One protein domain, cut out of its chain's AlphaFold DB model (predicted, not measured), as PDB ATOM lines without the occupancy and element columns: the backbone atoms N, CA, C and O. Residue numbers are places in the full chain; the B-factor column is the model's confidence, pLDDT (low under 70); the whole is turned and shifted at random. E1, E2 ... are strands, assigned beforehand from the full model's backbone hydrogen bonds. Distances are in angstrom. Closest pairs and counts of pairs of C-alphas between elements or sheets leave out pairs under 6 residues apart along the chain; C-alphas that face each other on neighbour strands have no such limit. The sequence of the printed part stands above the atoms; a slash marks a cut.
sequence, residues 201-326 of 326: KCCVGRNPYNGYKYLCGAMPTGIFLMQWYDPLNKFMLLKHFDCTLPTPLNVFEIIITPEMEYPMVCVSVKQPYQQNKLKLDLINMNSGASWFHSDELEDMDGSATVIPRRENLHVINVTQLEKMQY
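AT A GLANCE: This is residues 201 to 326 of the 326 residues of the protein "Mitogen-activated protein kinase kinase kinase kinase 5" of Apis cerana (UniProt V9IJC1). With little regular structure, the domain is a strongly twisted sheet, E1 to E4, partly face to face with a smaller one, E5 to E7, a sandwich of crossed strands; the unnamed tail, residues 285 to 326, loops away, and residues 300 to 306 stick out. The printed part has 126 residues, 47 in seven strands, all strand, with no named helix; each sheet is an antiparallel meander, ordered as along the chain. It is only just compact, close to loose, with radius of gyration of the C-alphas 16.4 A and spans 58 by 41 by 27 A.

IN THESE COORDINATES: E1 spans residues 201 to 206, from C-alpha (286.097, 103.823, 342.373), E2 213 to 219, E3 222 to 229, E4 234 to 242, 23.5 A, E5 253 to 255, E6 264 to 271, and E7 279 to 284, ending at C-alpha (291.937, 90.410, 352.054).

HOW THE PARTS SIT: In hairpin E2 and E3, N 217 and O 224 are 3.0 A apart; in E6 and E7, N 267 and O 281 are 2.9 A. The closest C-alphas of E1 and E5, Gly 205 and Ile 254, are 5.6 A apart.

THE WHOLE: The printed part has no cut. Low-confidence residues include 288 to 310.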
ATOM      1  N   LYS A 201     286.511 103.406 341.028       96.38
ATOM      2  CA  LYS A 201     286.097 103.823 342.373       96.38
ATOM      3  C   LYS A 201     287.307 103.943 343.287       96.38
ATOM      4  O   LYS A 201     288.282 103.223 343.103       96.38
ATOM      5  N   CYS A 202     287.216 104.824 344.276       97.50
ATOM      6  CA  CYS A 202     288.202 104.957 345.340       97.50
ATOM      7  C   CYS A 202     287.492 105.061 346.687       97.50
ATOM      8  O   CYS A 202     286.386 105.596 346.763       97.50
ATOM      9  N   CYS A 203     288.158 104.618 347.744       96.94
ATOM     10  CA  CYS A 203     287.745 104.851 349.121       96.94
ATOM     11  C   CYS A 203     288.969 105.125 349.995       96.94
ATOM     12  O   CYS A 203     290.105 104.797 349.635       96.94
ATOM     13  N   VAL A 204     288.739 105.785 351.128       96.69
ATOM     14  CA  VAL A 204     289.788 106.131 352.089       96.69
ATOM     15  C   VAL A 204     289.354 105.694 353.476       96.69
ATOM     16  O   VAL A 204     288.228 105.956 353.882       96.69
ATOM     17  N   GLY A 205     290.264 105.057 354.210       94.88
ATOM     18  CA  GLY A 205     290.051 104.633 355.590       94.88
ATOM     19  C   GLY A 205     291.180 105.113 356.492       94.88
ATOM     20  O   GLY A 205     292.350 105.094 356.104       94.88
ATOM     21  N   ARG A 206     290.840 105.547 357.708       94.75
ATOM     22  CA  ARG A 206     291.814 105.868 358.756       94.75
ATOM     23  C   ARG A 206     291.869 104.715 359.742       94.75
ATOM     24  O   ARG A 206     290.857 104.376 360.333       94.75
ATOM     25  N   ASN A 207     293.052 104.154 359.944       93.62
ATOM     26  CA  ASN A 207     293.281 103.141 360.952       93.62
ATOM     27  C   ASN A 207     293.231 103.804 362.340       93.62
ATOM     28  O   ASN A 207     294.070 104.665 362.625       93.62
ATOM     29  N   PRO A 208     292.253 103.449 363.193       91.38
ATOM     30  CA  PRO A 208     292.083 104.090 364.492       91.38
ATOM     31  C   PRO A 208     293.173 103.682 365.496       91.38
ATOM     32  O   PRO A 208     293.389 104.389 366.473       91.38
ATOM     33  N   TYR A 209     293.890 102.581 365.249       90.06
ATOM     34  CA  TYR A 209     294.869 102.009 366.175       90.06
ATOM     35  C   TYR A 209     296.253 102.654 366.057       90.06
ATOM     36  O   TYR A 209     296.922 102.873 367.061       90.06
ATOM     37  N   ASN A 210     296.687 102.975 364.836       90.81
ATOM     38  CA  ASN A 210     298.004 103.577 364.574       90.81
ATOM     39  C   ASN A 210     297.932 104.938 363.854       90.81
ATOM     40  O   ASN A 210     298.953 105.590 363.651       90.81
ATOM     41  N   GLY A 211     296.736 105.382 363.459       91.56
ATOM     42  CA  GLY A 211     296.514 106.659 362.784       91.56
ATOM     43  C   GLY A 211     296.847 106.677 361.289       91.56
ATOM     44  O   GLY A 211     296.655 107.720 360.656       91.56
ATOM     45  N   TYR A 212     297.309 105.565 360.706       95.12
ATOM     46  CA  TYR A 212     297.609 105.484 359.278       95.12
ATOM     47  C   TYR A 212     296.362 105.694 358.429       95.12
ATOM     48  O   TYR A 212     295.262 105.279 358.778       95.12
ATOM     49  N   LYS A 213     296.531 106.359 357.289       96.88
ATOM     50  CA  LYS A 213     295.440 106.641 356.355       96.88
ATOM     51  C   LYS A 213     295.725 105.917 355.060       96.88
ATOM     52  O   LYS A 213     296.796 106.099 354.477       96.88
ATOM     53  N   TYR A 214     294.763 105.130 354.620       97.81
ATOM     54  CA  TYR A 214     294.866 104.292 353.442       97.81
ATOM     55  C   TYR A 214     293.920 104.793 352.366       97.81
ATOM     56  O   TYR A 214     292.782 105.137 352.666       97.81
ATOM     57  N   LEU A 215     294.383 104.809 351.122       98.31
ATOM     58  CA  LEU A 215     293.568 105.045 349.938       98.31
ATOM     59  C   LEU A 215     293.585 103.767 349.111       98.31
ATOM     60  O   LEU A 215     294.655 103.290 348.734       98.31
ATOM     61  N   CYS A 216     292.406 103.231 348.825       98.19
ATOM     62  CA  CYS A 216     292.238 102.094 347.934       98.19
ATOM     63  C   CYS A 216     291.548 102.545 346.648       98.19
ATOM     64  O   CYS A 216     290.656 103.397 346.695       98.19
ATOM     65  N   GLY A 217     291.941 101.978 345.509       97.94
ATOM     66  CA  GLY A 217     291.267 102.208 344.235       97.94
ATOM     67  C   GLY A 217     291.001 100.923 343.465       97.94
ATOM     68  O   GLY A 217     291.834 100.017 343.424       97.94
ATOM     69  N   ALA A 218     289.820 100.865 342.858       97.69
ATOM     70  CA  ALA A 218     289.339  99.774 342.026       97.69
ATOM     71  C   ALA A 218     289.828  99.938 340.587       97.69
ATOM     72  O   ALA A 218     289.499 100.923 339.925       97.69
ATOM     73  N   MET A 219     290.567  98.954 340.089       96.12
ATOM     74  CA  MET A 219     291.086  98.874 338.725       96.12
ATOM     75  C   MET A 219     290.374  97.757 337.949       96.12
ATOM     76  O   MET A 219     289.808  96.851 338.554       96.12
ATOM     77  N   PRO A 220     290.429  97.751 336.604       92.38
ATOM     78  CA  PRO A 220     289.826  96.677 335.811       92.38
ATOM     79  C   PRO A 220     290.379  95.277 336.121       92.38
ATOM     80  O   PRO A 220     289.674  94.293 335.930       92.38
ATOM     81  N   THR A 221     291.630  95.188 336.582       92.12
ATOM     82  CA  THR A 221     292.340  93.925 336.851       92.12
ATOM     83  C   THR A 221     292.525  93.624 338.341       92.12
ATOM     84  O   THR A 221     293.158  92.630 338.682       92.12
ATOM     85  N   GLY A 222     292.016  94.471 339.238       94.88
ATOM     86  CA  GLY A 222     292.249  94.304 340.669       94.88
ATOM     87  C   GLY A 222     292.064  95.583 341.467       94.88
ATOM     88  O   GLY A 222     291.284  96.458 341.101       94.88
ATOM     89  N   ILE A 223     292.813  95.715 342.554       96.69
ATOM     90  CA  ILE A 223     292.842  96.916 343.389       96.69
ATOM     91  C   ILE A 223     294.279  97.358 343.656       96.69
ATOM     92  O   ILE A 223     295.221  96.568 343.582       96.69
ATOM     93  N   PHE A 224     294.457  98.632 343.988       97.31
ATOM     94  CA  PHE A 224     295.703  99.130 344.565       97.31
ATOM     95  C   PHE A 224     295.447  99.714 345.946       97.31
ATOM     96  O   PHE A 224     294.403 100.319 346.191       97.31
ATOM     97  N   LEU A 225     296.436  99.582 346.822       97.69
ATOM     98  CA  LEU A 225     296.448 100.166 348.153       97.69
ATOM     99  C   LEU A 225     297.604 101.151 348.269       97.69
ATOM    100  O   LEU A 225     298.755 100.821 347.978       97.69
ATOM    101  N   MET A 226     297.298 102.349 348.747       98.38
ATOM    102  CA  MET A 226     298.275 103.378 349.069       98.38
ATOM    103  C   MET A 226     298.137 103.811 350.526       98.38
ATOM    104  O   MET A 226     297.045 103.783 351.085       98.38
ATOM    105  N   GLN A 227     299.228 104.282 351.117       97.94
ATOM    106  CA  GLN A 227     299.253 104.859 352.458       97.94
ATOM    107  C   GLN A 227     299.752 106.298 352.417       97.94
ATOM    108  O   GLN A 227     300.700 106.629 351.704       97.94
ATOM    109  N   TRP A 228     299.112 107.167 353.190       97.88
ATOM    110  CA  TRP A 228     299.552 108.545 353.350       97.88
ATOM    111  C   TRP A 228     300.895 108.609 354.076       97.88
ATOM    112  O   TRP A 228     301.028 108.109 355.193       97.88
ATOM    113  N   TYR A 229     301.872 109.271 353.458       96.38
ATOM    114  CA  TYR A 229     303.172 109.545 354.051       96.38
ATOM    115  C   TYR A 229     303.304 111.039 354.351       96.38
ATOM    116  O   TYR A 229     303.563 111.856 353.459       96.38
ATOM    117  N   ASP A 230     303.118 111.388 355.624       94.31
ATOM    118  CA  ASP A 230     303.101 112.767 356.114       94.31
ATOM    119  C   ASP A 230     304.329 113.605 355.719       94.31
ATOM    120  O   ASP A 230     304.113 114.722 355.244       94.31
ATOM    121  N   PRO A 231     305.583 113.111 355.812       94.06
ATOM    122  CA  PRO A 231     306.763 113.911 355.467       94.06
ATOM    123  C   PRO A 231     306.809 114.380 354.010       94.06
ATOM    124  O   PRO A 231     307.452 115.380 353.706       94.06
ATOM    125  N   LEU A 232     306.136 113.671 353.096       91.50
ATOM    126  CA  LEU A 232     306.097 114.027 351.674       91.50
ATOM    127  C   LEU A 232     304.724 114.528 351.216       91.50
ATOM    128  O   LEU A 232     304.558 114.793 350.025       91.50
ATOM    129  N   ASN A 233     303.747 114.632 352.125       93.62
ATOM    130  CA  ASN A 233     302.358 114.987 351.831       93.62
ATOM    131  C   ASN A 233     301.829 114.281 350.567       93.62
ATOM    132  O   ASN A 233     301.353 114.915 349.610       93.62
ATOM    133  N   LYS A 234     301.999 112.954 350.531       94.06
ATOM    134  CA  LYS A 234     301.600 112.130 349.389       94.06
ATOM    135  C   LYS A 234     301.205 110.720 349.808       94.06
ATOM    136  O   LYS A 234     301.752 110.164 350.756       94.06
ATOM    137  N   PHE A 235     300.296 110.132 349.040       97.50
ATOM    138  CA  PHE A 235     300.012 108.707 349.104       97.50
ATOM    139  C   PHE A 235     301.127 107.924 348.403       97.50
ATOM    140  O   PHE A 235     301.480 108.207 347.257       97.50
ATOM    141  N   MET A 236     301.703 106.967 349.121       96.88
ATOM    142  CA  MET A 236     302.702 106.022 348.641       96.88
ATOM    143  C   MET A 236     302.018 104.704 348.314       96.88
ATOM    144  O   MET A 236     301.270 104.189 349.141       96.88
ATOM    145  N   LEU A 237     302.278 104.161 347.127       97.12
ATOM    146  CA  LEU A 237     301.819 102.826 346.762       97.12
ATOM    147  C   LEU A 237     302.435 101.791 347.706       97.12
ATOM    148  O   LEU A 237     303.650 101.773 347.888       97.12
ATOM    149  N   LEU A 238     301.583 100.948 348.280       96.00
ATOM    150  CA  LEU A 238     301.989  99.808 349.091       96.00
ATOM    151  C   LEU A 238     301.912  98.520 348.282       96.00
ATOM    152  O   LEU A 238     302.868  97.752 348.239       96.00
ATOM    153  N   LYS A 239     300.762  98.277 347.646       94.31
ATOM    154  CA  LYS A 239     300.467  96.979 347.043       94.31
ATOM    155  C   LYS A 239     299.490  97.100 345.879       94.31
ATOM    156  O   LYS A 239     298.545  97.886 345.936       94.31
ATOM    157  N   HIS A 240     299.708  96.276 344.861       94.25
ATOM    158  CA  HIS A 240     298.688  95.892 343.891       94.25
ATOM    159  C   HIS A 240     298.183  94.498 344.234       94.25
ATOM    160  O   HIS A 240     298.950  93.641 344.679       94.25
ATOM    161  N   PHE A 241     296.890  94.290 344.048       93.38
ATOM    162  CA  PHE A 241     296.249  93.023 344.322       93.38
ATOM    163  C   PHE A 241     295.336  92.652 343.166       93.38
ATOM    164  O   PHE A 241     294.330  93.325 342.928       93.38
ATOM    165  N   ASP A 242     295.699  91.593 342.454       92.94
ATOM    166  CA  ASP A 242     294.949  91.132 341.294       92.94
ATOM    167  C   ASP A 242     293.730  90.322 341.744       92.94
ATOM    168  O   ASP A 242     293.821  89.357 342.513       92.94
ATOM    169  N   CYS A 243     292.560  90.741 341.274       90.62
ATOM    170  CA  CYS A 243     291.289  90.098 341.574       90.62
ATOM    171  C   CYS A 243     290.217  90.527 340.571       90.62
ATOM    172  O   CYS A 243     290.265  91.623 340.008       90.62
ATOM    173  N   THR A 244     289.190  89.699 340.409       90.75
ATOM    174  CA  THR A 244     288.013  90.067 339.618       90.75
ATOM    175  C   THR A 244     287.033  90.831 340.495       90.75
ATOM    176  O   THR A 244     286.533  90.299 341.483       90.75
ATOM    177  N   LEU A 245     286.741  92.080 340.133       91.62
ATOM    178  CA  LEU A 245     285.756  92.893 340.841       91.62
ATOM    179  C   LEU A 245     284.334  92.634 340.314       91.62
ATOM    180  O   LEU A 245     284.152  92.413 339.112       91.62
ATOM    181  N   PRO A 246     283.305  92.692 341.181       89.56
ATOM    182  CA  PRO A 246     281.920  92.584 340.743       89.56
ATOM    183  C   PRO A 246     281.564  93.731 339.790       89.56
ATOM    184  O   PRO A 246     282.017  94.864 339.950       89.56
ATOM    185  N   THR A 247     280.731  93.434 338.791       86.75
ATOM    186  CA  THR A 247     280.254  94.414 337.808       86.75
ATOM    187  C   THR A 247     278.719  94.401 337.783       86.75
ATOM    188  O   THR A 247     278.151  93.377 337.404       86.75
ATOM    189  N   PRO A 248     278.033  95.499 338.166       88.25
ATOM    190  CA  PRO A 248     278.583  96.772 338.642       88.25
ATOM    191  C   PRO A 248     279.178  96.684 340.060       88.25
ATOM    192  O   PRO A 248     278.661  95.982 340.929       88.25
ATOM    193  N   LEU A 249     280.246  97.446 340.308       90.81
ATOM    194  CA  LEU A 249     280.871  97.560 341.627       90.81
ATOM    195  C   LEU A 249     280.071  98.548 342.478       90.81
ATOM    196  O   LEU A 249     280.331  99.748 342.436       90.81
ATOM    197  N   ASN A 250     279.072  98.074 343.219       87.50
ATOM    198  CA  ASN A 250     278.196  98.955 344.002       87.50
ATOM    199  C   ASN A 250     278.827  99.366 345.336       87.50
ATOM    200  O   ASN A 250     278.791 100.548 345.675       87.50
ATOM    201  N   VAL A 251     279.493  98.436 346.019       91.69
ATOM    202  CA  VAL A 251     280.174  98.670 347.299       91.69
ATOM    203  C   VAL A 251     281.679  98.698 347.069       91.69
ATOM    204  O   VAL A 251     282.197  97.899 346.294       91.69
ATOM    205  N   PHE A 252     282.380  99.641 347.692       94.88
ATOM    206  CA  PHE A 252     283.839  99.682 347.668       94.88
ATOM    207  C   PHE A 252     284.355 100.419 348.902       94.88
ATOM    208  O   PHE A 252     284.672 101.600 348.827       94.88
ATOM    209  N   GLU A 253     284.409  99.732 350.040       94.88
ATOM    210  CA  GLU A 253     284.756 100.346 351.328       94.88
ATOM    211  C   GLU A 253     285.929  99.652 352.011       94.88
ATOM    212  O   GLU A 253     286.015  98.425 352.026       94.88
ATOM    213  N   ILE A 254     286.817 100.446 352.607       94.69
ATOM    214  CA  ILE A 254     287.907  99.942 353.443       94.69
ATOM    215  C   ILE A 254     287.341  99.491 354.795       94.69
ATOM    216  O   ILE A 254     286.605 100.229 355.445       94.69
ATOM    217  N   ILE A 255     287.743  98.298 355.235       92.56
ATOM    218  CA  ILE A 255     287.472  97.764 356.569       92.56
ATOM    219  C   ILE A 255     288.800  97.544 357.282       92.56
ATOM    220  O   ILE A 255     289.667  96.819 356.794       92.56
ATOM    221  N   ILE A 256     288.957  98.161 358.448       91.62
ATOM    222  CA  ILE A 256     290.184  98.088 359.241       91.62
ATOM    223  C   ILE A 256     289.945  97.222 360.470       91.62
ATOM    224  O   ILE A 256     289.075  97.514 361.290       91.62
ATOM    225  N   THR A 257     290.756  96.183 360.612       87.94
ATOM    226  CA  THR A 257     290.779  95.286 361.768       87.94
ATOM    227  C   THR A 257     292.122  95.429 362.493       87.94
ATOM    228  O   THR A 257     293.147  95.599 361.832       87.94
ATOM    229  N   PRO A 258     292.147  95.428 363.839       86.56
ATOM    230  CA  PRO A 258     293.385  95.628 364.595       86.56
ATOM    231  C   PRO A 258     294.392  94.487 364.425       86.56
ATOM    232  O   PRO A 258     295.582  94.687 364.644       86.56
ATOM    233  N   GLU A 259     293.932  93.301 364.032       86.62
ATOM    234  CA  GLU A 259     294.758  92.101 363.893       86.62
ATOM    235  C   GLU A 259     295.493  92.023 362.546       86.62
ATOM    236  O   GLU A 259     296.345  91.154 362.365       86.62
ATOM    237  N   MET A 260     295.159  92.892 361.585       89.19
ATOM    238  CA  MET A 260     295.692  92.843 360.223       89.19
ATOM    239  C   MET A 260     296.625  94.020 359.923       89.19
ATOM    240  O   MET A 260     296.385  95.149 360.347       89.19
ATOM    241  N   GLU A 261     297.681  93.761 359.147       90.81
ATOM    242  CA  GLU A 261     298.664  94.774 358.730       90.81
ATOM    243  C   GLU A 261     298.057  95.786 357.744       90.81
ATOM    244  O   GLU A 261     298.228  97.000 357.880       90.81
ATOM    245  N   TYR A 262     297.311  95.279 356.763       93.38
ATOM    246  CA  TYR A 262     296.611  96.045 355.740       93.38
ATOM    247  C   TYR A 262     295.094  95.965 355.930       93.38
ATOM    248  O   TYR A 262     294.579  94.936 356.379       93.38
ATOM    249  N   PRO A 263     294.347  97.014 355.536       94.25
ATOM    250  CA  PRO A 263     292.893  96.949 355.516       94.25
ATOM    251  C   PRO A 263     292.379  95.829 354.604       94.25
ATOM    252  O   PRO A 263     293.037  95.418 353.649       94.25
ATOM    253  N   MET A 264     291.157  95.383 354.858       93.69
ATOM    254  CA  MET A 264     290.355  94.639 353.890       93.69
ATOM    255  C   MET A 264     289.502  95.606 353.069       93.69
ATOM    256  O   MET A 264     289.307  96.761 353.454       93.69
ATOM    257  N   VAL A 265     288.967  95.142 351.939       94.31
ATOM    258  CA  VAL A 265     288.060  95.941 351.101       94.31
ATOM    259  C   VAL A 265     286.764  95.183 350.868       94.31
ATOM    260  O   VAL A 265     286.771  94.103 350.288       94.31
ATOM    261  N   CYS A 266     285.647  95.755 351.299       93.69
ATOM    262  CA  CYS A 266     284.317  95.240 351.012       93.69
ATOM    263  C   CYS A 266     283.887  95.660 349.609       93.69
ATOM    264  O   CYS A 266     283.819  96.855 349.318       93.69
ATOM    265  N   VAL A 267     283.571  94.683 348.758       93.06
ATOM    266  CA  VAL A 267     283.209  94.910 347.346       93.06
ATOM    267  C   VAL A 267     281.769  94.531 347.005       93.06
ATOM    268  O   VAL A 267     281.238  94.952 345.978       93.06
ATOM    269  N   SER A 268     281.106  93.762 347.870       90.00
ATOM    270  CA  SER A 268     279.681  93.454 347.752       90.00
ATOM    271  C   SER A 268     279.082  93.096 349.110       90.00
ATOM    272  O   SER A 268     279.793  92.674 350.023       90.00
ATOM    273  N   VAL A 269     277.764  93.232 349.221       88.56
ATOM    274  CA  VAL A 269     276.976  92.704 350.336       88.56
ATOM    275  C   VAL A 269     275.860  91.846 349.762       88.56
ATOM    276  O   VAL A 269     275.136  92.274 348.866       88.56
ATOM    277  N   LYS A 270     275.709  90.635 350.285       86.25
ATOM    278  CA  LYS A 270     274.703  89.657 349.874       86.25
ATOM    279  C   LYS A 270     273.760  89.364 351.028       86.25
ATOM    280  O   LYS A 270     274.194  89.290 352.180       86.25
ATOM    281  N   GLN A 271     272.489  89.141 350.711       81.38
ATOM    282  CA  GLN A 271     271.517  88.639 351.676       81.38
ATOM    283  C   GLN A 271     271.359  87.120 351.502       81.38
ATOM    284  O   GLN A 271     270.804  86.676 350.496       81.38
ATOM    285  N   PRO A 272     271.881  86.290 352.425       75.69
ATOM    286  CA  PRO A 272     271.541  84.870 352.481       75.69
ATOM    287  C   PRO A 272     270.052  84.649 352.813       75.69
ATOM    288  O   PRO A 272     269.379  85.534 353.333       75.69
ATOM    289  N   TYR A 273     269.547  83.434 352.556       69.06
ATOM    290  CA  TYR A 273     268.147  83.051 352.817       69.06
ATOM    291  C   TYR A 273     267.745  83.196 354.298       69.06
ATOM    292  O   TYR A 273     266.582  83.440 354.616       69.06
ATOM    293  N   GLN A 274     268.711  83.085 355.218       71.06
ATOM    294  CA  GLN A 274     268.493  83.381 356.632       71.06
ATOM    295  C   GLN A 274     268.225  84.882 356.817       71.06
ATOM    296  O   GLN A 274     269.138  85.708 356.726       71.06
ATOM    297  N   GLN A 275     266.964  85.219 357.102       65.31
ATOM    298  CA  GLN A 275     266.548  86.575 357.455       65.31
ATOM    299  C   GLN A 275     267.434  87.109 358.600       65.31
ATOM    300  O   GLN A 275     267.740  86.387 359.547       65.31
ATOM    301  N   ASN A 276     267.867  88.370 358.488       71.38
ATOM    302  CA  ASN A 276     268.768  89.090 359.408       71.38
ATOM    303  C   ASN A 276     270.265  88.736 359.390       71.38
ATOM    304  O   ASN A 276     271.003  89.255 360.227       71.38
ATOM    305  N   LYS A 277     270.759  87.941 358.437       79.25
ATOM    306  CA  LYS A 277     272.209  87.843 358.198       79.25
ATOM    307  C   LYS A 277     272.595  88.593 356.931       79.25
ATOM    308  O   LYS A 277     271.888  88.542 355.931       79.25
ATOM    309  N   LEU A 278     273.729  89.286 356.984       84.44
ATOM    310  CA  LEU A 278     274.367  89.924 355.836       84.44
ATOM    311  C   LEU A 278     275.710  89.251 355.607       84.44
ATOM    312  O   LEU A 278     276.454  89.007 356.556       84.44
ATOM    313  N   LYS A 279     276.024  88.969 354.346       85.06
ATOM    314  CA  LYS A 279     277.324  88.444 353.945       85.06
ATOM    315  C   LYS A 279     278.100  89.525 353.215       85.06
ATOM    316  O   LYS A 279     277.614  90.061 352.224       85.06
ATOM    317  N   LEU A 280     279.300  89.828 353.694       88.44
ATOM    318  CA  LEU A 280     280.210  90.769 353.050       88.44
ATOM    319  C   LEU A 280     281.182  89.990 352.165       88.44
ATOM    320  O   LEU A 280     281.820  89.050 352.634       88.44
ATOM    321  N   ASP A 281     281.315  90.389 350.904       89.19
ATOM    322  CA  ASP A 281     282.410  89.920 350.058       89.19
ATOM    323  C   ASP A 281     283.620  90.828 350.312       89.19
ATOM    324  O   ASP A 281     283.598  92.017 349.972       89.19
ATOM    325  N   LEU A 282     284.656  90.267 350.940       91.69
ATOM    326  CA  LEU A 282     285.851  90.992 351.365       91.69
ATOM    327  C   LEU A 282     287.080  90.548 350.571       91.69
ATOM    328  O   LEU A 282     287.378  89.360 350.473       91.69
ATOM    329  N   ILE A 283     287.839  91.520 350.079       92.19
ATOM    330  CA  ILE A 283     289.189  91.314 349.565       92.19
ATOM    331  C   ILE A 283     290.162  91.467 350.729       92.19
ATOM    332  O   ILE A 283     290.253  92.540 351.336       92.19
ATOM    333  N   ASN A 284     290.906  90.403 351.026       90.94
ATOM    334  CA  ASN A 284     291.937  90.410 352.054       90.94
ATOM    335  C   ASN A 284     293.324  90.603 351.428       90.94
ATOM    336  O   ASN A 284     293.907  89.669 350.886       90.94
ATOM    337  N   MET A 285     293.884  91.805 351.568       89.12
ATOM    338  CA  MET A 285     295.210  92.141 351.037       89.12
ATOM    339  C   MET A 285     296.373  91.574 351.866       89.12
ATOM    340  O   MET A 285     297.523  91.679 351.437       89.12
ATOM    341  N   ASN A 286     296.100  90.963 353.022       88.81
ATOM    342  CA  ASN A 286     297.098  90.324 353.888       88.81
ATOM    343  C   ASN A 286     297.382  88.867 353.492       88.81
ATOM    344  O   ASN A 286     298.388  88.306 353.911       88.81
ATOM    345  N   SER A 287     296.518  88.255 352.678       81.69
ATOM    346  CA  SER A 287     296.726  86.919 352.115       81.69
ATOM    347  C   SER A 287     297.164  87.018 350.653       81.69
ATOM    348  O   SER A 287     296.852  87.991 349.968       81.69
ATOM    349  N   GLY A 288     297.902  86.022 350.158       67.38
ATOM    350  CA  GLY A 288     298.210  85.888 348.727       67.38
ATOM    351  C   GLY A 288     297.038  85.347 347.899       67.38
ATOM    352  O   GLY A 288     297.103  85.367 346.674       67.38
ATOM    353  N   ALA A 289     295.977  84.864 348.551       61.81
ATOM    354  CA  ALA A 289     294.785  84.340 347.894       61.81
ATOM    355  C   ALA A 289     293.717  85.430 347.732       61.81
ATOM    356  O   ALA A 289     293.304  86.062 348.705       61.81
ATOM    357  N   SER A 290     293.236  85.611 346.499       54.28
ATOM    358  CA  SER A 290     292.256  86.642 346.125       54.28
ATOM    359  C   SER A 290     290.819  86.375 346.570       54.28
ATOM    360  O   SER A 290     289.964  87.237 346.384       54.28
ATOM    361  N   TRP A 291     290.546  85.215 347.173       52.91
ATOM    362  CA  TRP A 291     289.188  84.750 347.437       52.91
ATOM    363  C   TRP A 291     289.137  83.950 348.737       52.91
ATOM    364  O   TRP A 291     289.613  82.821 348.795       52.91
ATOM    365  N   PHE A 292     288.521  84.517 349.772       48.69
ATOM    366  CA  PHE A 292     287.920  83.709 350.828       48.69
ATOM    367  C   PHE A 292     286.415  83.697 350.580       48.69
ATOM    368  O   PHE A 292     285.668  84.520 351.109       48.69
ATOM    369  N   HIS A 293     285.945  82.764 349.754       49.44
ATOM    370  CA  HIS A 293     284.594  82.264 349.957       49.44
ATOM    371  C   HIS A 293     284.672  81.341 351.169       49.44
ATOM    372  O   HIS A 293     285.018  80.175 351.029       49.44
ATOM    373  N   SER A 294     284.350  81.857 352.356       45.41
ATOM    374  CA  SER A 294     284.165  81.027 353.556       45.41
ATOM    375  C   SER A 294     283.179  79.868 353.336       45.41
ATOM    376  O   SER A 294     283.219  78.899 354.073       45.41
ATOM    377  N   ASP A 295     282.342  79.917 352.289       47.31
ATOM    378  CA  ASP A 295     281.193  79.013 352.153       47.31
ATOM    379  C   ASP A 295     281.250  78.059 350.956       47.31
ATOM    380  O   ASP A 295     280.378  77.205 350.866       47.31
ATOM    381  N   GLU A 296     282.208  78.155 350.024       47.69
ATOM    382  CA  GLU A 296     282.282  77.096 348.991       47.69
ATOM    383  C   GLU A 296     282.695  75.745 349.597       47.69
ATOM    384  O   GLU A 296     282.432  74.702 349.007       47.69
ATOM    385  N   LEU A 297     283.269  75.761 350.806       46.00
ATOM    386  CA  LEU A 297     283.614  74.564 351.569       46.00
ATOM    387  C   LEU A 297     282.645  74.259 352.723       46.00
ATOM    388  O   LEU A 297     282.582  73.105 353.131       46.00
ATOM    389  N   GLU A 298     281.883  75.234 353.235       47.19
ATOM    390  CA  GLU A 298     280.942  74.996 354.349       47.19
ATOM    391  C   GLU A 298     279.531  74.581 353.891       47.19
ATOM    392  O   GLU A 298     278.842  73.901 354.644       47.19
ATOM    393  N   ASP A 299     279.112  74.895 352.656       48.31
ATOM    394  CA  ASP A 299     277.774  74.539 352.142       48.31
ATOM    395  C   ASP A 299     277.774  73.326 351.176       48.31
ATOM    396  O   ASP A 299     276.739  73.001 350.591       48.31
ATOM    397  N   MET A 300     278.908  72.634 350.984       47.94
ATOM    398  CA  MET A 300     279.022  71.480 350.071       47.94
ATOM    399  C   MET A 300     278.761  70.124 350.753       47.94
ATOM    400  O   MET A 300     279.457  69.140 350.499       47.94
ATOM    401  N   ASP A 301     277.696  70.025 351.554       45.28
ATOM    402  CA  ASP A 301     277.042  68.725 351.736       45.28
ATOM    403  C   ASP A 301     276.502  68.321 350.356       45.28
ATOM    404  O   ASP A 301     275.544  68.907 349.847       45.28
ATOM    405  N   GLY A 302     277.190  67.375 349.704       50.59
ATOM    406  CA  GLY A 302     277.062  66.974 348.294       50.59
ATOM    407  C   GLY A 302     275.704  66.407 347.848       50.59
ATOM    408  O   GLY A 302     275.651  65.591 346.932       50.59
ATOM    409  N   SER A 303     274.608  66.823 348.477       51.94
ATOM    410  CA  SER A 303     273.221  66.455 348.191       51.94
ATOM    411  C   SER A 303     272.355  67.602 347.646       51.94
ATOM    412  O   SER A 303     271.215  67.357 347.253       51.94
ATOM    413  N   ALA A 304     272.838  68.850 347.602       49.88
ATOM    414  CA  ALA A 304     272.039  69.985 347.127       49.88
ATOM    415  C   ALA A 304     272.128  70.167 345.595       49.88
ATOM    416  O   ALA A 304     273.096  70.706 345.067       49.88
ATOM    417  N   THR A 305     271.082  69.770 344.863       54.66
ATOM    418  CA  THR A 305     270.923  70.015 343.409       54.66
ATOM    419  C   THR A 305     270.484  71.446 343.067       54.66
ATOM    420  O   THR A 305     270.343  71.794 341.894       54.66
ATOM    421  N   VAL A 306     270.283  72.296 344.078       49.97
ATOM    422  CA  VAL A 306     269.896  73.701 343.929       49.97
ATOM    423  C   VAL A 306     271.051  74.567 344.415       49.97
ATOM    424  O   VAL A 306     271.287  74.656 345.614       49.97
ATOM    425  N   ILE A 307     271.747  75.238 343.492       56.50
ATOM    426  CA  ILE A 307     272.688  76.309 343.843       56.50
ATOM    427  C   ILE A 307     271.848  77.478 344.383       56.50
ATOM    428  O   ILE A 307     271.080  78.064 343.608       56.50
ATOM    429  N   PRO A 308     271.938  77.842 345.676       53.62
ATOM    430  CA  PRO A 308     271.125  78.920 346.216       53.62
ATOM    431  C   PRO A 308     271.542  80.241 345.560       53.62
ATOM    432  O   PRO A 308     272.682  80.688 345.709       53.62
ATOM    433  N   ARG A 309     270.629  80.892 344.829       55.00
ATOM    434  CA  ARG A 309     270.852  82.256 344.329       55.00
ATOM    435  C   ARG A 309     270.919  83.208 345.524       55.00
ATOM    436  O   ARG A 309     269.898  83.595 346.077       55.00
ATOM    437  N   ARG A 310     272.135  83.572 345.929       67.12
ATOM    438  CA  ARG A 310     272.391  84.672 346.865       67.12
ATOM    439  C   ARG A 310     272.245  85.981 346.093       67.12
ATOM    440  O   ARG A 310     272.993  86.212 345.144       67.12
ATOM    441  N   GLU A 311     271.290  86.822 346.471       72.38
ATOM    442  CA  GLU A 311     271.080  88.110 345.806       72.38
ATOM    443  C   GLU A 311     272.042  89.168 346.366       72.38
ATOM    444  O   GLU A 311     272.218  89.300 347.582       72.38
ATOM    445  N   ASN A 312     272.699  89.913 345.468       76.94
ATOM    446  CA  ASN A 312     273.486  91.081 345.855       76.94
ATOM    447  C   ASN A 312     272.527  92.201 346.254       76.94
ATOM    448  O   ASN A 312     271.639  92.572 345.483       76.94
ATOM    449  N   LEU A 313     272.734  92.770 347.435       80.38
ATOM    450  CA  LEU A 313     271.950  93.899 347.901       80.38
ATOM    451  C   LEU A 313     272.344  95.176 347.161       80.38
ATOM    452  O   LEU A 313     273.523  95.451 346.918       80.38
ATOM    453  N   HIS A 314     271.347  96.008 346.865       81.31
ATOM    454  CA  HIS A 314     271.566  97.369 346.385       81.31
ATOM    455  C   HIS A 314     271.905  98.288 347.566       81.31
ATOM    456  O   HIS A 314     271.072  99.046 348.070       81.31
ATOM    457  N   VAL A 315     273.137  98.176 348.053       80.12
ATOM    458  CA  VAL A 315     273.607  98.947 349.203       80.12
ATOM    459  C   VAL A 315     273.823 100.410 348.824       80.12
ATOM    460  O   VAL A 315     274.528 100.709 347.864       80.12
ATOM    461  N   ILE A 316     273.226 101.318 349.601       77.75
ATOM    462  CA  ILE A 316     273.348 102.772 349.406       77.75
ATOM    463  C   ILE A 316     274.642 103.302 350.033       77.75
ATOM    464  O   ILE A 316     275.324 104.128 349.436       77.75
ATOM    465  N   ASN A 317     274.969 102.840 351.241       75.31
ATOM    466  CA  ASN A 317     276.152 103.262 351.980       75.31
ATOM    467  C   ASN A 317     276.626 102.131 352.903       75.31
ATOM    468  O   ASN A 317     275.805 101.420 353.484       75.31
ATOM    469  N   VAL A 318     277.940 101.997 353.056       78.44
ATOM    470  CA  VAL A 318     278.575 101.152 354.068       78.44
ATOM    471  C   VAL A 318     279.505 102.050 354.866       78.44
ATOM    472  O   VAL A 318     280.305 102.790 354.310       78.44
ATOM    473  N   THR A 319     279.391 102.023 356.187       79.38
ATOM    474  CA  THR A 319     280.253 102.820 357.059       79.38
ATOM    475  C   THR A 319     280.712 101.942 358.203       79.38
ATOM    476  O   THR A 319     279.893 101.374 358.925       79.38
ATOM    477  N   GLN A 320     282.029 101.813 358.357       78.38
ATOM    478  CA  GLN A 320     282.591 101.155 359.523       78.38
ATOM    479  C   GLN A 320     282.352 102.048 360.743       78.38
ATOM    480  O   GLN A 320     282.804 103.190 360.785       78.38
ATOM    481  N   LEU A 321     281.633 101.524 361.733       77.19
ATOM    482  CA  LEU A 321     281.481 102.192 363.019       77.19
ATOM    483  C   LEU A 321     282.737 101.934 363.852       77.19
ATOM    484  O   LEU A 321     283.111 100.783 364.089       77.19
ATOM    485  N   GLU A 322     283.384 103.002 364.308       68.75
ATOM    486  CA  GLU A 322     284.377 102.897 365.373       68.75
ATOM    487  C   GLU A 322     283.634 102.481 366.652       68.75
ATOM    488  O   GLU A 322     282.567 103.022 366.961       68.75
ATOM    489  N   LYS A 323     284.150 101.490 367.394       56.22
ATOM    490  CA  LYS A 323     283.616 101.215 368.734       56.22
ATOM    491  C   LYS A 323     283.774 102.502 369.544       56.22
ATOM    492  O   LYS A 323     284.899 102.890 369.844       56.22
ATOM    493  N   MET A 324     282.656 103.136 369.897       43.03
ATOM    494  CA  MET A 324     282.622 104.136 370.962       43.03
ATOM    495  C   MET A 324     283.218 103.458 372.198       43.03
ATOM    496  O   MET A 324     282.638 102.497 372.711       43.03
ATOM    497  N   GLN A 325     284.408 103.881 372.620       40.50
ATOM    498  CA  GLN A 325     284.893 103.550 373.954       40.50
ATOM    499  C   GLN A 325     283.941 104.259 374.923       40.50
ATOM    500  O   GLN A 325     283.904 105.487 374.950       40.50
ATOM    501  N   TYR A 326     283.098 103.474 375.597       35.47
ATOM    502  CA  TYR A 326     282.264 103.933 376.706       35.47
ATOM    503  C   TYR A 326     283.103 104.121 377.963       35.47
ATOM    504  O   TYR A 326     284.025 103.293 378.168       35.47
TER     505      TYR A 326